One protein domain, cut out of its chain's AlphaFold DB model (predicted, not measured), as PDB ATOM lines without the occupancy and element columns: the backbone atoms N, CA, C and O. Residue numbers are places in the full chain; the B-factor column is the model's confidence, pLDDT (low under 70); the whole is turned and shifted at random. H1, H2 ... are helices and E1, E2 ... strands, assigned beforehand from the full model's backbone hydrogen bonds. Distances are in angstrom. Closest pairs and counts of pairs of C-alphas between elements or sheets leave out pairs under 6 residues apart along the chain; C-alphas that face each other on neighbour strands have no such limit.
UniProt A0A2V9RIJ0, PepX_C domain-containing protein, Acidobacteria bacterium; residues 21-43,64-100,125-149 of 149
ATOM      1  N   ARG A  21    -127.984 -24.400 -24.832       97.88
ATOM      2  CA  ARG A  21    -128.312 -23.197 -25.602       97.88
ATOM      3  C   ARG A  21    -127.614 -21.994 -24.981       97.88
ATOM      4  O   ARG A  21    -127.780 -21.738 -23.791       97.88
ATOM      5  N   TYR A  22    -126.872 -21.272 -25.809       98.25
ATOM      6  CA  TYR A  22    -126.436 -19.913 -25.532       98.25
ATOM      7  C   TYR A  22    -127.244 -18.986 -26.432       98.25
ATOM      8  O   TYR A  22    -127.309 -19.192 -27.642       98.25
ATOM      9  N   PHE A  23    -127.894 -18.010 -25.821       98.12
ATOM     10  CA  PHE A  23    -128.682 -16.993 -26.486       98.12
ATOM     11  C   PHE A  23    -127.828 -15.750 -26.720       98.12
ATOM     12  O   PHE A  23    -126.955 -15.423 -25.911       98.12
ATOM     13  N   LEU A  24    -128.091 -15.091 -27.846       97.62
ATOM     14  CA  LEU A  24    -127.496 -13.817 -28.228       97.62
ATOM     15  C   LEU A  24    -128.239 -12.705 -27.482       97.62
ATOM     16  O   LEU A  24    -129.460 -12.607 -27.604       97.62
ATOM     17  N   HIS A  25    -127.509 -11.895 -26.722       97.25
ATOM     18  CA  HIS A  25    -128.029 -10.736 -26.004       97.25
ATOM     19  C   HIS A  25    -127.328  -9.467 -26.467       97.25
ATOM     20  O   HIS A  25    -126.113  -9.468 -26.662       97.25
ATOM     21  N   SER A  26    -128.076  -8.377 -26.606       94.06
ATOM     22  CA  SER A  26    -127.519  -7.076 -26.980       94.06
ATOM     23  C   SER A  26    -128.506  -5.947 -26.698       94.06
ATOM     24  O   SER A  26    -129.723  -6.129 -26.715       94.06
ATOM     25  N   GLY A  27    -127.974  -4.744 -26.483       88.56
ATOM     26  CA  GLY A  27    -128.746  -3.501 -26.470       88.56
ATOM     27  C   GLY A  27    -128.885  -2.851 -27.852       88.56
ATOM     28  O   GLY A  27    -129.104  -1.643 -27.913       88.56
ATOM     29  N   GLY A  28    -128.695  -3.606 -28.941       91.12
ATOM     30  CA  GLY A  28    -128.573  -3.081 -30.308       91.12
ATOM     31  C   GLY A  28    -127.165  -2.565 -30.634       91.12
ATOM     32  O   GLY A  28    -126.997  -1.701 -31.492       91.12
ATOM     33  N   ASN A  29    -126.155  -3.021 -29.893       91.94
ATOM     34  CA  ASN A  29    -124.786  -2.525 -29.952       91.94
ATOM     35  C   ASN A  29    -123.747  -3.652 -30.043       91.94
ATOM     36  O   ASN A  29    -122.624  -3.469 -29.582       91.94
ATOM     37  N   ALA A  30    -124.079  -4.795 -30.651       96.56
ATOM     38  CA  ALA A  30    -123.146  -5.918 -30.812       96.56
ATOM     39  C   ALA A  30    -122.080  -5.699 -31.911       96.56
ATOM     40  O   ALA A  30    -121.339  -6.614 -32.252       96.56
ATOM     41  N   HIS A  31    -121.999  -4.501 -32.492       96.00
ATOM     42  CA  HIS A  31    -121.089  -4.184 -33.590       96.00
ATOM     43  C   HIS A  31    -119.633  -4.120 -33.142       96.00
ATOM     44  O   HIS A  31    -119.279  -3.274 -32.317       96.00
ATOM     45  N   SER A  32    -118.774  -4.888 -33.812       93.62
ATOM     46  CA  SER A  32    -117.314  -4.865 -33.671       93.62
ATOM     47  C   SER A  32    -116.795  -5.130 -32.244       93.62
ATOM     48  O   SER A  32    -117.558  -5.338 -31.305       93.62
ATOM     49  N   LEU A  33    -115.470  -5.140 -32.061       91.06
ATOM     50  CA  LEU A  33    -114.814  -5.413 -30.768       91.06
ATOM     51  C   LEU A  33    -115.284  -4.549 -29.574       91.06
ATOM     52  O   LEU A  33    -115.361  -5.086 -28.472       91.06
ATOM     53  N   PRO A  34    -115.578  -3.239 -29.718       89.12
ATOM     54  CA  PRO A  34    -116.104  -2.419 -28.623       89.12
ATOM     55  C   PRO A  34    -117.594  -2.655 -28.331       89.12
ATOM     56  O   PRO A  34    -118.135  -2.017 -27.426       89.12
ATOM     57  N   GLY A  35    -118.265  -3.491 -29.129       90.12
ATOM     58  CA  GLY A  35    -119.678  -3.804 -28.985       90.12
ATOM     59  C   GLY A  35    -120.000  -4.541 -27.683       90.12
ATOM     60  O   GLY A  35    -119.143  -5.160 -27.057       90.12
ATOM     61  N   GLY A  36    -121.262  -4.456 -27.265       90.81
ATOM     62  CA  GLY A  36    -121.766  -5.004 -26.001       90.81
ATOM     63  C   GLY A  36    -122.542  -6.314 -26.139       90.81
ATOM     64  O   GLY A  36    -123.431  -6.559 -25.329       90.81
ATOM     65  N   GLY A  37    -122.279  -7.108 -27.180       96.56
ATOM     66  CA  GLY A  37    -122.992  -8.364 -27.404       96.56
ATOM     67  C   GLY A  37    -122.533  -9.469 -26.448       96.56
ATOM     68  O   GLY A  37    -121.342  -9.765 -26.333       96.56
ATOM     69  N   ASP A  38    -123.493 -10.127 -25.806       96.25
ATOM     70  CA  ASP A  38    -123.261 -11.164 -24.802       96.25
ATOM     71  C   ASP A  38    -123.847 -12.520 -25.230       96.25
ATOM     72  O   ASP A  38    -124.926 -12.601 -25.814       96.25
ATOM     73  N   LEU A  39    -123.173 -13.609 -24.856       97.50
ATOM     74  CA  LEU A  39    -123.692 -14.979 -24.915       97.50
ATOM     75  C   LEU A  39    -124.041 -15.469 -23.510       97.50
ATOM     76  O   LEU A  39    -123.172 -15.556 -22.636       97.50
ATOM     77  N   ARG A  40    -125.307 -15.834 -23.281       96.75
ATOM     78  CA  ARG A  40    -125.790 -16.297 -21.965       96.75
ATOM     79  C   ARG A  40    -126.749 -17.476 -22.108       96.75
ATOM     80  O   ARG A  40    -127.358 -17.668 -23.147       96.75
ATOM     81  N   THR A  41    -126.902 -18.280 -21.062       97.12
ATOM     82  CA  THR A  41    -127.841 -19.422 -21.055       97.12
ATOM     83  C   THR A  41    -129.264 -19.035 -20.642       97.12
ATOM     84  O   THR A  41    -130.195 -19.821 -20.820       97.12
ATOM     85  N   ALA A  42    -129.444 -17.835 -20.085       96.88
ATOM     86  CA  ALA A  42    -130.757 -17.262 -19.822       96.88
ATOM     87  C   ALA A  42    -131.414 -16.840 -21.143       96.88
ATOM     88  O   ALA A  42    -130.732 -16.348 -22.031       96.88
ATOM     89  N   GLN A  43    -132.726 -17.027 -21.277       95.38
ATOM     90  CA  GLN A  43    -133.439 -16.576 -22.473       95.38
ATOM     91  C   GLN A  43    -133.507 -15.041 -22.521       95.38
ATOM     92  O   GLN A  43    -133.664 -14.419 -21.463       95.38
ATOM     93  N   GLY A  64    -108.845 -17.892 -42.342       94.44
ATOM     94  CA  GLY A  64    -108.824 -19.260 -41.830       94.44
ATOM     95  C   GLY A  64    -110.118 -20.020 -42.128       94.44
ATOM     96  O   GLY A  64    -110.863 -19.673 -43.040       94.44
ATOM     97  N   GLY A  65    -110.384 -21.049 -41.330       93.38
ATOM     98  CA  GLY A  65    -111.587 -21.876 -41.402       93.38
ATOM     99  C   GLY A  65    -111.356 -23.184 -42.153       93.38
ATOM    100  O   GLY A  65    -110.215 -23.574 -42.425       93.38
ATOM    101  N   GLY A  66    -112.454 -23.866 -42.478       89.50
ATOM    102  CA  GLY A  66    -112.478 -25.165 -43.163       89.50
ATOM    103  C   GLY A  66    -112.224 -25.099 -44.672       89.50
ATOM    104  O   GLY A  66    -112.770 -25.908 -45.418       89.50
ATOM    105  N   LEU A  67    -111.446 -24.117 -45.133       86.62
ATOM    106  CA  LEU A  67    -111.112 -23.961 -46.544       86.62
ATOM    107  C   LEU A  67    -110.239 -25.118 -47.033       86.62
ATOM    108  O   LEU A  67    -109.445 -25.685 -46.285       86.62
ATOM    109  N   CYS A  68    -110.354 -25.431 -48.319       79.81
ATOM    110  CA  CYS A  68    -109.478 -26.379 -48.986       79.81
ATOM    111  C   CYS A  68    -108.883 -25.755 -50.248       79.81
ATOM    112  O   CYS A  68    -109.421 -24.799 -50.805       79.81
ATOM    113  N   CYS A  69    -107.824 -26.388 -50.749       76.31
ATOM    114  CA  CYS A  69    -107.506 -26.414 -52.175       76.31
ATOM    115  C   CYS A  69    -106.911 -25.133 -52.812       76.31
ATOM    116  O   CYS A  69    -106.421 -25.231 -53.933       76.31
ATOM    117  N   ASP A  70    -106.876 -23.984 -52.125       80.44
ATOM    118  CA  ASP A  70    -106.185 -22.759 -52.587       80.44
ATOM    119  C   ASP A  70    -105.569 -21.980 -51.405       80.44
ATOM    120  O   ASP A  70    -106.018 -20.894 -51.043       80.44
ATOM    121  N   ASN A  71    -104.538 -22.551 -50.770       78.88
ATOM    122  CA  ASN A  71    -103.857 -21.906 -49.636       78.88
ATOM    123  C   ASN A  71    -103.089 -20.630 -50.031       78.88
ATOM    124  O   ASN A  71    -102.820 -19.809 -49.155       78.88
ATOM    125  N   ASP A  72    -102.746 -20.459 -51.311       79.50
ATOM    126  CA  ASP A  72    -102.003 -19.292 -51.797       79.50
ATOM    127  C   ASP A  72    -102.879 -18.033 -51.801       79.50
ATOM    128  O   ASP A  72    -102.390 -16.933 -51.543       79.50
ATOM    129  N   ARG A  73    -104.185 -18.184 -52.064       79.75
ATOM    130  CA  ARG A  73    -105.149 -17.076 -52.008       79.75
ATOM    131  C   ARG A  73    -105.951 -17.034 -50.717       79.75
ATOM    132  O   ARG A  73    -106.279 -15.950 -50.241       79.75
ATOM    133  N   LEU A  74    -106.294 -18.197 -50.171       85.12
ATOM    134  CA  LEU A  74    -107.187 -18.357 -49.032       85.12
ATOM    135  C   LEU A  74    -106.640 -19.431 -48.091       85.12
ATOM    136  O   LEU A  74    -107.024 -20.601 -48.131       85.12
ATOM    137  N   ALA A  75    -105.724 -19.012 -47.220       87.75
ATOM    138  CA  ALA A  75    -105.110 -19.900 -46.247       87.75
ATOM    139  C   ALA A  75    -106.157 -20.525 -45.305       87.75
ATOM    140  O   ALA A  75    -106.936 -19.828 -44.647       87.75
ATOM    141  N   SER A  76    -106.136 -21.855 -45.235       91.50
ATOM    142  CA  SER A  76    -106.974 -22.657 -44.340       91.50
ATOM    143  C   SER A  76    -106.417 -22.728 -42.914       91.50
ATOM    144  O   SER A  76    -105.240 -22.470 -42.663       91.50
ATOM    145  N   GLY A  77    -107.270 -23.113 -41.959       92.69
ATOM    146  CA  GLY A  77    -106.857 -23.400 -40.585       92.69
ATOM    147  C   GLY A  77    -107.111 -22.263 -39.598       92.69
ATOM    148  O   GLY A  77    -108.137 -21.581 -39.655       92.69
ATOM    149  N   VAL A  78    -106.205 -22.119 -38.631       94.56
ATOM    150  CA  VAL A  78    -106.401 -21.279 -37.446       94.56
ATOM    151  C   VAL A  78    -105.749 -19.914 -37.630       94.56
ATOM    152  O   VAL A  78    -104.537 -19.815 -37.806       94.56
ATOM    153  N   PHE A  79    -106.552 -18.862 -37.525       95.94
ATOM    154  CA  PHE A  79    -106.134 -17.475 -37.628       95.94
ATOM    155  C   PHE A  79    -106.813 -16.620 -36.561       95.94
ATOM    156  O   PHE A  79    -107.956 -16.859 -36.173       95.94
ATOM    157  N   ASP A  80    -106.114 -15.564 -36.160       97.38
ATOM    158  CA  ASP A  80    -106.671 -14.505 -35.324       97.38
ATOM    159  C   ASP A  80    -107.868 -13.841 -36.022       97.38
ATOM    160  O   ASP A  80    -107.772 -13.488 -37.195       97.38
ATOM    161  N   GLN A  81    -108.984 -13.630 -35.339       97.88
ATOM    162  CA  GLN A  81    -110.174 -13.001 -35.912       97.88
ATOM    163  C   GLN A  81    -110.266 -11.501 -35.624       97.88
ATOM    164  O   GLN A  81    -111.023 -10.819 -36.309       97.88
ATOM    165  N   ARG A  82    -109.418 -10.942 -34.747       97.12
ATOM    166  CA  ARG A  82    -109.468  -9.521 -34.343       97.12
ATOM    167  C   ARG A  82    -109.563  -8.506 -35.506       97.12
ATOM    168  O   ARG A  82    -110.409  -7.624 -35.451       97.12
ATOM    169  N   PRO A  83    -108.753  -8.594 -36.583       96.12
ATOM    170  CA  PRO A  83    -108.915  -7.763 -37.783       96.12
ATOM    171  C   PRO A  83    -110.269  -7.843 -38.494       96.12
ATOM    172  O   PRO A  83    -110.691  -6.854 -39.081       96.12
ATOM    173  N   ILE A  84    -110.940  -8.997 -38.461       96.62
ATOM    174  CA  ILE A  84    -112.293  -9.153 -39.008       96.62
ATOM    175  C   ILE A  84    -113.316  -8.568 -38.031       96.62
ATOM    176  O   ILE A  84    -114.180  -7.794 -38.427       96.62
ATOM    177  N   GLU A  85    -113.156  -8.871 -36.747       96.62
ATOM    178  CA  GLU A  85    -113.975  -8.379 -35.633       96.62
ATOM    179  C   GLU A  85    -113.889  -6.854 -35.428       96.62
ATOM    180  O   GLU A  85    -114.729  -6.260 -34.761       96.62
ATOM    181  N   ALA A  86    -112.902  -6.178 -36.018       95.56
ATOM    182  CA  ALA A  86    -112.809  -4.719 -36.003       95.56
ATOM    183  C   ALA A  86    -113.801  -4.030 -36.961       95.56
ATOM    184  O   ALA A  86    -113.953  -2.808 -36.905       95.56
ATOM    185  N   ARG A  87    -114.456  -4.777 -37.860       96.06
ATOM    186  CA  ARG A  87    -115.396  -4.216 -38.838       96.06
ATOM    187  C   ARG A  87    -116.757  -3.919 -38.206       96.06
ATOM    188  O   ARG A  87    -117.266  -4.702 -37.411       96.06
ATOM    189  N   GLY A  88    -117.384  -2.816 -38.620       92.81
ATOM    190  CA  GLY A  88    -118.706  -2.410 -38.122       92.81
ATOM    191  C   GLY A  88    -119.870  -3.289 -38.596       92.81
ATOM    192  O   GLY A  88    -120.933  -3.272 -37.983       92.81
ATOM    193  N   ASP A  89    -119.681  -4.077 -39.655       92.69
ATOM    194  CA  ASP A  89    -120.668  -5.027 -40.183       92.69
ATOM    195  C   ASP A  89    -120.528  -6.444 -39.598       92.69
ATOM    196  O   ASP A  89    -121.223  -7.363 -40.025       92.69
ATOM    197  N   VAL A  90    -119.655  -6.622 -38.601       97.56
ATOM    198  CA  VAL A  90    -119.494  -7.876 -37.860       97.56
ATOM    199  C   VAL A  90    -120.120  -7.721 -36.478       97.56
ATOM    200  O   VAL A  90    -119.708  -6.873 -35.686       97.56
ATOM    201  N   LEU A  91    -121.125  -8.552 -36.196       98.19
ATOM    202  CA  LEU A  91    -121.752  -8.648 -34.881       98.19
ATOM    203  C   LEU A  91    -121.005  -9.674 -34.023       98.19
ATOM    204  O   LEU A  91    -120.757 -10.795 -34.471       98.19
ATOM    205  N   ILE A  92    -120.657  -9.295 -32.798       98.19
ATOM    206  CA  ILE A  92    -119.874 -10.106 -31.866       98.19
ATOM    207  C   ILE A  92    -120.687 -10.332 -30.601       98.19
ATOM    208  O   ILE A  92    -121.179  -9.387 -29.993       98.19
ATOM    209  N   TYR A  93    -120.768 -11.594 -30.180       98.19
ATOM    210  CA  TYR A  93    -121.411 -11.998 -28.935       98.19
ATOM    211  C   TYR A  93    -120.449 -12.888 -28.159       98.19
ATOM    212  O   TYR A  93    -120.036 -13.936 -28.660       98.19
ATOM    213  N   SER A  94    -120.078 -12.473 -26.949       97.50
ATOM    214  CA  SER A  94    -119.082 -13.174 -26.132       97.50
ATOM    215  C   SER A  94    -119.662 -13.606 -24.793       97.50
ATOM    216  O   SER A  94    -120.515 -12.937 -24.219       97.50
ATOM    217  N   THR A  95    -119.200 -14.729 -24.251       97.56
ATOM    218  CA  THR A  95    -119.468 -15.034 -22.842       97.56
ATOM    219  C   THR A  95    -118.604 -14.137 -21.950       97.56
ATOM    220  O   THR A  95    -117.547 -13.667 -22.381       97.56
ATOM    221  N   PRO A  96    -118.952 -13.972 -20.663       95.25
ATOM    222  CA  PRO A  96    -117.962 -13.582 -19.670       95.25
ATOM    223  C   PRO A  96    -116.778 -14.558 -19.673       95.25
ATOM    224  O   PRO A  96    -116.912 -15.716 -20.082       95.25
ATOM    225  N   VAL A  97    -115.632 -14.108 -19.158       96.12
ATOM    226  CA  VAL A  97    -114.456 -14.967 -18.978       96.12
ATOM    227  C   VAL A  97    -114.841 -16.199 -18.155       96.12
ATOM    228  O   VAL A  97    -115.391 -16.080 -17.055       96.12
ATOM    229  N   PHE A  98    -114.547 -17.386 -18.687       96.00
ATOM    230  CA  PHE A  98    -114.796 -18.638 -17.984       96.00
ATOM    231  C   PHE A  98    -113.926 -18.735 -16.727       96.00
ATOM    232  O   PHE A  98    -112.734 -18.432 -16.745       96.00
ATOM    233  N   LYS A  99    -114.533 -19.162 -15.615       95.75
ATOM    234  CA  LYS A  99    -113.839 -19.351 -14.328       95.75
ATOM    235  C   LYS A  99    -113.168 -20.722 -14.207       95.75
ATOM    236  O   LYS A  99    -112.357 -20.925 -13.309       95.75
ATOM    237  N   GLU A 100    -113.538 -21.647 -15.081       95.69
ATOM    238  CA  GLU A 100    -113.086 -23.032 -15.127       95.69
ATOM    239  C   GLU A 100    -112.993 -23.497 -16.585       95.69
ATOM    240  O   GLU A 100    -113.550 -22.855 -17.479       95.69
ATOM    241  N   ALA A 125    -122.143 -17.598 -39.459       97.88
ATOM    242  CA  ALA A 125    -121.792 -17.674 -38.048       97.88
ATOM    243  C   ALA A 125    -120.413 -18.304 -37.890       97.88
ATOM    244  O   ALA A 125    -120.061 -19.223 -38.630       97.88
ATOM    245  N   LYS A 126    -119.648 -17.824 -36.910       98.00
ATOM    246  CA  LYS A 126    -118.322 -18.340 -36.568       98.00
ATOM    247  C   LYS A 126    -118.217 -18.506 -35.061       98.00
ATOM    248  O   LYS A 126    -118.490 -17.569 -34.320       98.00
ATOM    249  N   LEU A 127    -117.804 -19.689 -34.622       98.06
ATOM    250  CA  LEU A 127    -117.440 -19.940 -33.235       98.06
ATOM    251  C   LEU A 127    -115.955 -19.624 -33.044       98.06
ATOM    252  O   LEU A 127    -115.107 -20.121 -33.795       98.06
ATOM    253  N   VAL A 128    -115.656 -18.809 -32.037       98.25
ATOM    254  CA  VAL A 128    -114.316 -18.291 -31.742       98.25
ATOM    255  C   VAL A 128    -113.969 -18.574 -30.279       98.25
ATOM    256  O   VAL A 128    -114.818 -18.432 -29.403       98.25
ATOM    257  N   ASP A 129    -112.727 -18.980 -30.024       97.88
ATOM    258  CA  ASP A 129    -112.136 -19.086 -28.687       97.88
ATOM    259  C   ASP A 129    -111.234 -17.870 -28.437       97.88
ATOM    260  O   ASP A 129    -110.237 -17.675 -29.136       97.88
ATOM    261  N   VAL A 130    -111.605 -17.023 -27.475       97.31
ATOM    262  CA  VAL A 130    -110.867 -15.799 -27.142       97.31
ATOM    263  C   VAL A 130    -109.916 -16.079 -25.989       97.31
ATOM    264  O   VAL A 130    -110.318 -16.282 -24.843       97.31
ATOM    265  N   TRP A 131    -108.624 -16.049 -26.290       96.12
ATOM    266  CA  TRP A 131    -107.575 -16.351 -25.326       96.12
ATOM    267  C   TRP A 131    -107.344 -15.179 -24.359       96.12
ATOM    268  O   TRP A 131    -107.605 -14.026 -24.709       96.12
ATOM    269  N   PRO A 132    -106.737 -15.413 -23.177       95.12
ATOM    270  CA  PRO A 132    -106.440 -14.344 -22.213       95.12
ATOM    271  C   PRO A 132    -105.551 -13.210 -22.753       95.12
ATOM    272  O   PRO A 132    -105.586 -12.098 -22.236       95.12
ATOM    273  N   ASN A 133    -104.747 -13.472 -23.788       95.00
ATOM    274  CA  ASN A 133    -103.919 -12.469 -24.469       95.00
ATOM    275  C   ASN A 133    -104.662 -11.726 -25.603       95.00
ATOM    276  O   ASN A 133    -104.046 -10.960 -26.347       95.00
ATOM    277  N   GLY A 134    -105.962 -11.982 -25.766       94.81
ATOM    278  CA  GLY A 134    -106.816 -11.420 -26.804       94.81
ATOM    279  C   GLY A 134    -106.709 -12.105 -28.167       94.81
ATOM    280  O   GLY A 134    -107.300 -11.609 -29.117       94.81
ATOM    281  N   PHE A 135    -105.961 -13.200 -28.318       96.62
ATOM    282  CA  PHE A 135    -105.971 -13.960 -29.570       96.62
ATOM    283  C   PHE A 135    -107.358 -14.580 -29.793       96.62
ATOM    284  O   PHE A 135    -107.803 -15.395 -28.989       96.62
ATOM    285  N   ALA A 136    -108.035 -14.172 -30.868       97.69
ATOM    286  CA  ALA A 136    -109.381 -14.626 -31.202       97.69
ATOM    287  C   ALA A 136    -109.286 -15.792 -32.193       97.69
ATOM    288  O   ALA A 136    -109.137 -15.599 -33.397       97.69
ATOM    289  N   GLN A 137    -109.294 -17.017 -31.685       97.56
ATOM    290  CA  GLN A 137    -109.050 -18.221 -32.465       97.56
ATOM    291  C   GLN A 137    -110.335 -18.734 -33.125       97.56
ATOM    292  O   GLN A 137    -111.240 -19.194 -32.433       97.56
ATOM    293  N   ASN A 138    -110.421 -18.759 -34.458       97.31
ATOM    294  CA  ASN A 138    -111.550 -19.419 -35.122       97.31
ATOM    295  C   ASN A 138    -111.542 -20.941 -34.879       97.31
ATOM    296  O   ASN A 138    -110.513 -21.603 -35.036       97.31
ATOM    297  N   LEU A 139    -112.709 -21.494 -34.543       96.81
ATOM    298  CA  LEU A 139    -112.905 -22.930 -34.331       96.81
ATOM    299  C   LEU A 139    -113.674 -23.580 -35.480       96.81
ATOM    300  O   LEU A 139    -113.236 -24.589 -36.028       96.81
ATOM    301  N   THR A 140    -114.826 -23.015 -35.831       96.00
ATOM    302  CA  THR A 140    -115.675 -23.489 -36.929       96.00
ATOM    303  C   THR A 140    -116.589 -22.365 -37.399       96.00
ATOM    304  O   THR A 140    -116.869 -21.434 -36.644       96.00
ATOM    305  N   ASP A 141    -117.051 -22.450 -38.638       96.12
ATOM    306  CA  ASP A 141    -117.935 -21.476 -39.257       96.12
ATOM    307  C   ASP A 141    -118.867 -22.148 -40.266       96.12
ATOM    308  O   ASP A 141    -118.626 -23.268 -40.723       96.12
ATOM    309  N   SER A 142    -119.979 -21.481 -40.562       95.75
ATOM    310  CA  SER A 142    -120.938 -21.925 -41.566       95.75
ATOM    311  C   SER A 142    -121.710 -20.746 -42.153       95.75
ATOM    312  O   SER A 142    -121.674 -19.628 -41.630       95.75
ATOM    313  N   ILE A 143    -122.419 -21.017 -43.245       97.12
ATOM    314  CA  ILE A 143    -123.204 -20.055 -44.013       97.12
ATOM    315  C   ILE A 143    -124.563 -20.661 -44.364       97.12
ATOM    316  O   ILE A 143    -124.649 -21.812 -44.793       97.12
ATOM    317  N   LEU A 144    -125.621 -19.867 -44.223       98.00
ATOM    318  CA  LEU A 144    -126.947 -20.161 -44.746       98.00
ATOM    319  C   LEU A 144    -127.343 -19.067 -45.732       98.00
ATOM    320  O   LEU A 144    -127.457 -17.898 -45.366       98.00
ATOM    321  N   ARG A 145    -127.614 -19.463 -46.973       98.44
ATOM    322  CA  ARG A 145    -128.237 -18.584 -47.961       98.44
ATOM    323  C   ARG A 145    -129.750 -18.598 -47.790       98.44
ATOM    324  O   ARG A 145    -130.363 -19.663 -47.870       98.44
ATOM    325  N   ALA A 146    -130.358 -17.430 -47.597       97.69
ATOM    326  CA  ALA A 146    -131.742 -17.312 -47.143       97.69
ATOM    327  C   ALA A 146    -132.773 -17.949 -48.094       97.69
ATOM    328  O   ALA A 146    -133.794 -18.463 -47.626       97.69
ATOM    329  N   ARG A 147    -132.523 -17.984 -49.410       97.62
ATOM    330  CA  ARG A 147    -133.393 -18.696 -50.371       97.62
ATOM    331  C   ARG A 147    -133.443 -20.225 -50.190       97.62
ATOM    332  O   ARG A 147    -134.315 -20.844 -50.790       97.62
ATOM    333  N   TYR A 148    -132.544 -20.822 -49.401       97.31
ATOM    334  CA  TYR A 148    -132.471 -22.269 -49.128       97.31
ATOM    335  C   TYR A 148    -132.780 -22.646 -47.669       97.31
ATOM    336  O   TYR A 148    -132.434 -23.746 -47.242       97.31
ATOM    337  N   ARG A 149    -133.368 -21.724 -46.903       86.12
ATOM    338  CA  ARG A 149    -133.761 -21.952 -45.506       86.12
ATOM    339  C   ARG A 149    -134.866 -22.997 -45.353       86.12
ATOM    340  O   ARG A 149    -135.726 -23.076 -46.261       86.12
TER     341      ARG A 149
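This is residues 21 to 43, 64 to 100 and 125 to 149 of the 149 residues of the protein "PepX_C domain-containing protein" of Acidobacteria bacterium (UniProt A0A2V9RIJ0). With little regular structure, this model is mostly loops: a long hairpin, E3 and E4, in the middle, a small hairpin, E1 and E2, to one side, and the loop of residues 64 to 81 towards the opposite side. The 85 printed residues, 26 in named elements, run E1, E2, H1, E3, E4; the class is mostly strand, both sheets antiparallel. The whole is only just loose, close to compact: radius of gyration of the C-alphas 14.4 A, spans 40 by 39 by 26 A.

Look first at hairpin E3, residues 125 to 130, and E4, residues 136 to 145: N 127 and O 140 are 2.8 A apart. E4 bends by 68 degrees at residue 139. In H1, residues 82 to 85, too short for O i to N i+4 pairs, the one O i to N i+3 pair is within hydrogen-bond range; its closest C-alpha to E4 is Arg 82, 6.0 A from that of Ala 136. In hairpin E1, residues 23 to 25, and E2, residues 38 to 40, N 23 and O 40 are 2.7 A apart; E1 and E3 are apart.

Find C-alpha 23 at (-128.682, -16.993, -26.486), where E1 begins; E3 spans 15.6 A, and E4 runs 25.5 A to C-alpha 145 at (-128.237, -18.584, -47.961).

Cuts leave C-alphas 43 and 64 31.4 A apart, and 100 and 125 25.1 A; link E1 to E2 is long. No printed residue is under 70 in pLDDT.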